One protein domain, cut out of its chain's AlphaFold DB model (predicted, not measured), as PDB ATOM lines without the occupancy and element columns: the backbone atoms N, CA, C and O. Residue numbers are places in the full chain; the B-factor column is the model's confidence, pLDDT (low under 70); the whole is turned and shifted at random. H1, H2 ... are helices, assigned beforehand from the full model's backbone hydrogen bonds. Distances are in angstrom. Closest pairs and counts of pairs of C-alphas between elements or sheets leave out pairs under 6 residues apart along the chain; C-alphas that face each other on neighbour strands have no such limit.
ATOM      1  N   SER A  74     604.663 281.864 355.085       93.44
ATOM      2  CA  SER A  74     604.464 281.510 356.495       93.44
ATOM      3  C   SER A  74     603.028 281.122 356.839       93.44
ATOM      4  O   SER A  74     602.833 280.395 357.804       93.44
ATOM      5  N   SER A  75     602.036 281.589 356.077       95.81
ATOM      6  CA  SER A  75     600.621 281.470 356.448       95.81
ATOM      7  C   SER A  75     599.797 280.554 355.536       95.81
ATOM      8  O   SER A  75     598.743 280.062 355.930       95.81
ATOM      9  N   VAL A  76     600.283 280.258 354.327       97.38
ATOM     10  CA  VAL A  76     599.527 279.485 353.327       97.38
ATOM     11  C   VAL A  76     599.221 278.055 353.766       97.38
ATOM     12  O   VAL A  76     598.168 277.532 353.422       97.38
ATOM     13  N   CYS A  77     600.103 277.422 354.543       97.75
ATOM     14  CA  CYS A  77     599.867 276.059 355.027       97.75
ATOM     15  C   CYS A  77     598.726 276.016 356.054       97.75
ATOM     16  O   CYS A  77     597.883 275.129 355.990       97.75
ATOM     17  N   GLU A  78     598.675 276.997 356.960       96.81
ATOM     18  CA  GLU A  78     597.582 277.145 357.927       96.81
ATOM     19  C   GLU A  78     596.256 277.415 357.209       96.81
ATOM     20  O   GLU A  78     595.268 276.725 357.452       96.81
ATOM     21  N   ALA A  79     596.244 278.370 356.272       98.00
ATOM     22  CA  ALA A  79     595.048 278.680 355.492       98.00
ATOM     23  C   ALA A  79     594.567 277.489 354.658       98.00
ATOM     24  O   ALA A  79     593.365 277.262 354.570       98.00
ATOM     25  N   LEU A  80     595.484 276.705 354.086       98.25
ATOM     26  CA  LEU A  80     595.145 275.505 353.328       98.25
ATOM     27  C   LEU A  80     594.493 274.438 354.220       98.25
ATOM     28  O   LEU A  80     593.479 273.868 353.824       98.25
ATOM     29  N   SER A  81     595.020 274.209 355.428       97.50
ATOM     30  CA  SER A  81     594.385 273.319 356.411       97.50
ATOM     31  C   SER A  81     592.997 273.806 356.823       97.50
ATOM     32  O   SER A  81     592.070 273.006 356.894       97.50
ATOM     33  N   LEU A  82     592.832 275.111 357.073       96.12
ATOM     34  CA  LEU A  82     591.527 275.690 357.401       96.12
ATOM     35  C   LEU A  82     590.536 275.536 356.243       96.12
ATOM     36  O   LEU A  82     589.383 275.173 356.458       96.12
ATOM     37  N   ALA A  83     590.973 275.796 355.014       97.75
ATOM     38  CA  ALA A  83     590.129 275.681 353.834       97.75
ATOM     39  C   ALA A  83     589.634 274.246 353.625       97.75
ATOM     40  O   ALA A  83     588.448 274.039 353.392       97.75
ATOM     41  N   ASP A  84     590.528 273.264 353.770       97.44
ATOM     42  CA  ASP A  84     590.200 271.844 353.653       97.44
ATOM     43  C   ASP A  84     589.235 271.385 354.756       97.44
ATOM     44  O   ASP A  84     588.180 270.820 354.467       97.44
ATOM     45  N   LEU A  85     589.535 271.727 356.016       95.50
ATOM     46  CA  LEU A  85     588.704 271.373 357.171       95.50
ATOM     47  C   LEU A  85     587.275 271.918 357.049       95.50
ATOM     48  O   LEU A  85     586.311 271.238 357.402       95.50
ATOM     49  N   HIS A  86     587.149 273.147 356.554       95.12
ATOM     50  CA  HIS A  86     585.883 273.871 356.455       95.12
ATOM     51  C   HIS A  86     585.264 273.819 355.048       95.12
ATOM     52  O   HIS A  86     584.336 274.585 354.768       95.12
ATOM     53  N   GLN A  87     585.770 272.941 354.172       95.38
ATOM     54  CA  GLN A  87     585.264 272.700 352.811       95.38
ATOM     55  C   GLN A  87     585.087 273.994 351.989       95.38
ATOM     56  O   GLN A  87     584.116 274.161 351.250       95.38
ATOM     57  N   ASP A  88     586.009 274.945 352.148       97.38
ATOM     58  CA  ASP A  88     586.068 276.168 351.342       97.38
ATOM     59  C   ASP A  88     587.003 275.936 350.156       97.38
ATOM     60  O   ASP A  88     588.205 276.212 350.198       97.38
ATOM     61  N   GLU A  89     586.427 275.384 349.089       97.00
ATOM     62  CA  GLU A  89     587.161 275.040 347.870       97.00
ATOM     63  C   GLU A  89     587.804 276.260 347.202       97.00
ATOM     64  O   GLU A  89     588.879 276.152 346.617       97.00
ATOM     65  N   ASP A  90     587.198 277.442 347.314       97.50
ATOM     66  CA  ASP A  90     587.736 278.658 346.707       97.50
ATOM     67  C   ASP A  90     589.009 279.131 347.433       97.50
ATOM     68  O   ASP A  90     590.033 279.400 346.795       97.50
ATOM     69  N   LEU A  91     589.004 279.137 348.773       98.38
ATOM     70  CA  LEU A  91     590.214 279.399 349.561       98.38
ATOM     71  C   LEU A  91     591.270 278.302 349.357       98.38
ATOM     72  O   LEU A  91     592.457 278.613 349.218       98.38
ATOM     73  N   LYS A  92     590.859 277.029 349.295       98.31
ATOM     74  CA  LYS A  92     591.755 275.880 349.079       98.31
ATOM     75  C   LYS A  92     592.474 275.983 347.735       98.31
ATOM     76  O   LYS A  92     593.696 275.796 347.668       98.31
ATOM     77  N   LEU A  93     591.749 276.335 346.673       97.94
ATOM     78  CA  LEU A  93     592.312 276.582 345.346       97.94
ATOM     79  C   LEU A  93     593.282 277.766 345.360       97.94
ATOM     80  O   LEU A  93     594.397 277.631 344.858       97.94
ATOM     81  N   ALA A  94     592.917 278.883 345.993       98.38
ATOM     82  CA  ALA A  94     593.795 280.048 346.108       98.38
ATOM     83  C   ALA A  94     595.109 279.729 346.849       98.38
ATOM     84  O   ALA A  94     596.186 280.123 346.396       98.38
ATOM     85  N   CYS A  95     595.041 278.971 347.949       98.44
ATOM     86  CA  CYS A  95     596.222 278.519 348.689       98.44
ATOM     87  C   CYS A  95     597.098 277.591 347.840       98.44
ATOM     88  O   CYS A  95     598.317 277.766 347.772       98.44
ATOM     89  N   SER A  96     596.473 276.632 347.152       97.50
ATOM     90  CA  SER A  96     597.165 275.710 346.251       97.50
ATOM     91  C   SER A  96     597.899 276.473 345.152       97.50
ATOM     92  O   SER A  96     599.093 276.281 344.941       97.50
ATOM     93  N   ASP A  97     597.212 277.388 344.474       96.94
ATOM     94  CA  ASP A  97     597.785 278.172 343.385       96.94
ATOM     95  C   ASP A  97     598.886 279.120 343.868       96.94
ATOM     96  O   ASP A  97     599.857 279.342 343.144       96.94
ATOM     97  N   PHE A  98     598.772 279.655 345.087       97.31
ATOM     98  CA  PHE A  98     599.853 280.410 345.714       97.31
ATOM     99  C   PHE A  98     601.102 279.540 345.867       97.31
ATOM    100  O   PHE A  98     602.161 279.928 345.380       97.31
ATOM    101  N   ILE A  99     600.981 278.353 346.479       96.88
ATOM    102  CA  ILE A  99     602.101 277.417 346.691       96.88
ATOM    103  C   ILE A  99     602.785 277.073 345.364       96.88
ATOM    104  O   ILE A  99     604.009 277.134 345.265       96.88
ATOM    105  N   LEU A 100     601.999 276.772 344.330       94.81
ATOM    106  CA  LEU A 100     602.500 276.354 343.015       94.81
ATOM    107  C   LEU A 100     603.255 277.457 342.256       94.81
ATOM    108  O   LEU A 100     604.062 277.152 341.377       94.81
ATOM    109  N   LYS A 101     602.995 278.729 342.580       94.38
ATOM    110  CA  LYS A 101     603.667 279.895 341.986       94.38
ATOM    111  C   LYS A 101     604.927 280.317 342.744       94.38
ATOM    112  O   LYS A 101     605.698 281.112 342.208       94.38
ATOM    113  N   GLN A 102     605.136 279.832 343.970       93.50
ATOM    114  CA  GLN A 102     606.331 280.156 344.750       93.50
ATOM    115  C   GLN A 102     607.572 279.433 344.222       93.50
ATOM    116  O   GLN A 102     607.495 278.405 343.548       93.50
ATOM    117  N   ASP A 103     608.744 279.959 344.583       93.19
ATOM    118  CA  ASP A 103     609.993 279.222 344.420       93.19
ATOM    119  C   ASP A 103     609.925 277.910 345.219       93.19
ATOM    120  O   ASP A 103     609.763 277.912 346.443       93.19
ATOM    121  N   ALA A 104     610.032 276.785 344.514       90.56
ATOM    122  CA  ALA A 104     609.815 275.466 345.096       90.56
ATOM    123  C   ALA A 104     610.856 275.113 346.161       90.56
ATOM    124  O   ALA A 104     610.513 274.492 347.167       90.56
ATOM    125  N   ALA A 105     612.112 275.535 345.975       90.69
ATOM    126  CA  ALA A 105     613.162 275.287 346.955       90.69
ATOM    127  C   ALA A 105     612.854 276.027 348.262       90.69
ATOM    128  O   ALA A 105     612.925 275.425 349.335       90.69
ATOM    129  N   LYS A 106     612.432 277.293 348.181       91.94
ATOM    130  CA  LYS A 106     612.015 278.083 349.344       91.94
ATOM    131  C   LYS A 106     610.753 277.524 350.005       91.94
ATOM    132  O   LYS A 106     610.716 277.413 351.229       91.94
ATOM    133  N   MET A 107     609.736 277.173 349.220       94.81
ATOM    134  CA  MET A 107     608.445 276.716 349.735       94.81
ATOM    135  C   MET A 107     608.564 275.354 350.424       94.81
ATOM    136  O   MET A 107     608.240 275.231 351.606       94.81
ATOM    137  N   PHE A 108     609.099 274.347 349.729       94.75
ATOM    138  CA  PHE A 108     609.122 272.968 350.224       94.75
ATOM    139  C   PHE A 108     610.237 272.690 351.242       94.75
ATOM    140  O   PHE A 108     610.166 271.702 351.971       94.75
ATOM    141  N   SER A 109     611.236 273.573 351.356       93.69
ATOM    142  CA  SER A 109     612.252 273.484 352.418       93.69
ATOM    143  C   SER A 109     611.854 274.206 353.710       93.69
ATOM    144  O   SER A 109     612.529 274.020 354.730       93.69
ATOM    145  N   SER A 110     610.789 275.020 353.679       95.19
ATOM    146  CA  SER A 110     610.327 275.803 354.829       95.19
ATOM    147  C   SER A 110     609.872 274.915 355.993       95.19
ATOM    148  O   SER A 110     609.369 273.807 355.801       95.19
ATOM    149  N   GLU A 111     610.035 275.409 357.221       95.25
ATOM    150  CA  GLU A 111     609.557 274.710 358.424       95.25
ATOM    151  C   GLU A 111     608.033 274.562 358.423       95.25
ATOM    152  O   GLU A 111     607.527 273.498 358.774       95.25
ATOM    153  N   GLY A 112     607.315 275.584 357.939       95.19
ATOM    154  CA  GLY A 112     605.861 275.548 357.786       95.19
ATOM    155  C   GLY A 112     605.401 274.408 356.879       95.19
ATOM    156  O   GLY A 112     604.525 273.639 357.265       95.19
ATOM    157  N   TRP A 113     606.046 274.220 355.722       97.19
ATOM    158  CA  TRP A 113     605.730 273.100 354.831       97.19
ATOM    159  C   TRP A 113     606.046 271.742 355.461       97.19
ATOM    160  O   TRP A 113     605.239 270.818 355.393       97.19
ATOM    161  N   LYS A 114     607.201 271.609 356.122       96.44
ATOM    162  CA  LYS A 114     607.570 270.360 356.807       96.44
ATOM    163  C   LYS A 114     606.543 269.994 357.881       96.44
ATOM    164  O   LYS A 114     606.053 268.868 357.889       96.44
ATOM    165  N   ALA A 115     606.158 270.942 358.733       97.12
ATOM    166  CA  ALA A 115     605.118 270.728 359.738       97.12
ATOM    167  C   ALA A 115     603.760 270.386 359.099       97.12
ATOM    168  O   ALA A 115     603.044 269.500 359.577       97.12
ATOM    169  N   PHE A 116     603.430 271.032 357.979       97.81
ATOM    170  CA  PHE A 116     602.223 270.752 357.208       97.81
ATOM    171  C   PHE A 116     602.192 269.321 356.660       97.81
ATOM    172  O   PHE A 116     601.178 268.649 356.801       97.81
ATOM    173  N   THR A 117     603.302 268.796 356.128       97.62
ATOM    174  CA  THR A 117     603.350 267.409 355.618       97.62
ATOM    175  C   THR A 117     603.108 266.356 356.700       97.62
ATOM    176  O   THR A 117     602.536 265.305 356.422       97.62
ATOM    177  N   VAL A 118     603.504 266.638 357.945       97.44
ATOM    178  CA  VAL A 118     603.280 265.735 359.085       97.44
ATOM    179  C   VAL A 118     601.828 265.792 359.555       97.44
ATOM    180  O   VAL A 118     601.230 264.759 359.838       97.44
ATOM    181  N   SER A 119     601.261 266.996 359.640       96.81
ATOM    182  CA  SER A 119     599.892 267.214 360.127       96.81
ATOM    183  C   SER A 119     598.817 266.895 359.084       96.81
ATOM    184  O   SER A 119     597.721 266.483 359.449       96.81
ATOM    185  N   ASN A 120     599.128 267.049 357.794       97.50
ATOM    186  CA  ASN A 120     598.191 266.923 356.679       97.50
ATOM    187  C   ASN A 120     598.819 266.116 355.517       97.50
ATOM    188  O   ASN A 120     599.004 266.646 354.415       97.50
ATOM    189  N   PRO A 121     599.167 264.829 355.720       97.44
ATOM    190  CA  PRO A 121     599.943 264.058 354.746       97.44
ATOM    191  C   PRO A 121     599.233 263.900 353.398       97.44
ATOM    192  O   PRO A 121     599.865 264.086 352.360       97.44
ATOM    193  N   VAL A 122     597.921 263.631 353.397       97.12
ATOM    194  CA  VAL A 122     597.129 263.470 352.163       97.12
ATOM    195  C   VAL A 122     597.094 264.774 351.369       97.12
ATOM    196  O   VAL A 122     597.507 264.801 350.213       97.12
ATOM    197  N   LEU A 123     596.712 265.874 352.021       97.38
ATOM    198  CA  LEU A 123     596.626 267.192 351.395       97.38
ATOM    199  C   LEU A 123     597.986 267.661 350.859       97.38
ATOM    200  O   LEU A 123     598.087 268.189 349.756       97.38
ATOM    201  N   SER A 124     599.068 267.415 351.602       97.44
ATOM    202  CA  SER A 124     600.417 267.736 351.130       97.44
ATOM    203  C   SER A 124     600.829 266.915 349.901       97.44
ATOM    204  O   SER A 124     601.447 267.460 348.983       97.44
ATOM    205  N   ALA A 125     600.443 265.636 349.836       97.94
ATOM    206  CA  ALA A 125     600.701 264.779 348.684       97.94
ATOM    207  C   ALA A 125     599.923 265.244 347.442       97.94
ATOM    208  O   ALA A 125     600.500 265.273 346.356       97.94
ATOM    209  N   GLU A 126     598.667 265.676 347.597       96.88
ATOM    210  CA  GLU A 126     597.859 266.258 346.511       96.88
ATOM    211  C   GLU A 126     598.532 267.496 345.903       96.88
ATOM    212  O   GLU A 126     598.663 267.612 344.681       96.88
ATOM    213  N   ILE A 127     599.024 268.406 346.749       97.12
ATOM    214  CA  ILE A 127     599.729 269.612 346.295       97.12
ATOM    215  C   ILE A 127     601.025 269.258 345.561       97.12
ATOM    216  O   ILE A 127     601.293 269.816 344.494       97.12
ATOM    217  N   LEU A 128     601.823 268.326 346.092       96.12
ATOM    218  CA  LEU A 128     603.055 267.879 345.437       96.12
ATOM    219  C   LEU A 128     602.758 267.210 344.093       96.12
ATOM    220  O   LEU A 128     603.425 267.510 343.103       96.12
ATOM    221  N   GLN A 129     601.736 266.357 344.029       96.06
ATOM    222  CA  GLN A 129     601.303 265.734 342.782       96.06
ATOM    223  C   GLN A 129     600.915 266.798 341.749       96.06
ATOM    224  O   GLN A 129     601.416 266.765 340.624       96.06
ATOM    225  N   LYS A 130     600.094 267.786 342.138       94.88
ATOM    226  CA  LYS A 130     599.711 268.909 341.267       94.88
ATOM    227  C   LYS A 130     600.935 269.710 340.807       94.88
ATOM    228  O   LYS A 130     601.018 270.062 339.633       94.88
ATOM    229  N   TYR A 131     601.908 269.949 341.688       94.19
ATOM    230  CA  TYR A 131     603.151 270.649 341.349       94.19
ATOM    231  C   TYR A 131     603.957 269.931 340.263       94.19
ATOM    232  O   TYR A 131     604.340 270.557 339.274       94.19
ATOM    233  N   PHE A 132     604.189 268.624 340.410       92.12
ATOM    234  CA  PHE A 132     604.958 267.859 339.424       92.12
ATOM    235  C   PHE A 132     604.223 267.702 338.090       92.12
ATOM    236  O   PHE A 132     604.864 267.743 337.044       92.12
ATOM    237  N   LEU A 133     602.891 267.588 338.102       93.12
ATOM    238  CA  LEU A 133     602.093 267.521 336.873       93.12
ATOM    239  C   LEU A 133     602.141 268.817 336.049       93.12
ATOM    240  O   LEU A 133     602.039 268.747 334.832       93.12
ATOM    241  N   LEU A 134     602.319 269.983 336.680       89.00
ATOM    242  CA  LEU A 134     602.413 271.279 335.988       89.00
ATOM    243  C   LEU A 134     603.803 271.580 335.402       89.00
ATOM    244  O   LEU A 134     603.965 272.579 334.699       89.00
ATOM    245  N   LYS A 135     604.821 270.787 335.749       74.31
ATOM    246  CA  LYS A 135     606.216 270.984 335.316       74.31
ATOM    247  C   LYS A 135     606.657 270.015 334.212       74.31
ATOM    248  O   LYS A 135     607.769 270.184 333.711       74.31
ATOM    249  N   ASN A 136     605.811 269.051 333.854       54.72
ATOM    250  CA  ASN A 136     605.968 268.171 332.693       54.72
ATOM    251  C   ASN A 136     605.242 268.759 331.481       54.72
ATOM    252  O   ASN A 136     605.746 268.555 330.357       54.72
TER     253      ASN A 136
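AT A GLANCE: This is residues 74 to 136 of the 136 residues of the protein "BTB domain-containing protein" of Araneus ventricosus (UniProt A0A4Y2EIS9). Five helices make a compact, rounded body: the helical hairpin of H1 and H2 forms one side, H4 and H5 meet in a corner on the other, and short H3 lies at one end, between the end of H2 and H4. The printed part has 63 residues, 51 of them in the five helices, in the order H1 to H5, with no named strand; the class is all helix. The radius of gyration of the C-alphas is 10.8 A and the spans are 30 by 23 by 18 A.

HOW THE PARTS SIT: H2, residues 89 to 101, touches H1, residues 76 to 85, at a shallow tilt of 28 degrees, opposite ways; their closest C-alphas, of Ala 83 and Lys 92, are 5.0 A apart. Residues 96 to 100 of H2 only just touch residues 127 to 131 of H5, residues 121 to 133, with 3 pairs of C-alphas within 8 A, the closest Leu 100 and Tyr 131 at 6.0 A, at a steep tilt of 55 degrees. H1 touches H4, residues 111 to 119, the same way at a shallow tilt of 22 degrees, with C-alphas 77 and 116 closest at 6.2 A. H4 and H5 touch only at the corner, with C-alphas 117 and 124 closest at 5.4 A. H3, residues 104 to 109, is close to H4 but not clearly touching, with C-alphas 107 and 113 closest at 6.8 A. In the five helices, every O i to N i+4 pair is within hydrogen-bond range.

IN THESE COORDINATES: H2 is 18.2 A long, H5 18.3 A, H1 14.1 A, H4 12.3 A and H3 8.0 A. H1 begins at C-alpha 76 (599.527, 279.485, 353.327), and H5 ends at C-alpha 133 (602.093, 267.521, 336.873).

THE WHOLE: The two C-alphas farthest apart, of His 86 and Asn 136, are 31.6 A apart. The printed part has no cut, and its four links between helices are tight. Mean pLDDT of the printed part is 95.0; residue 136, the chain's last, is under 70.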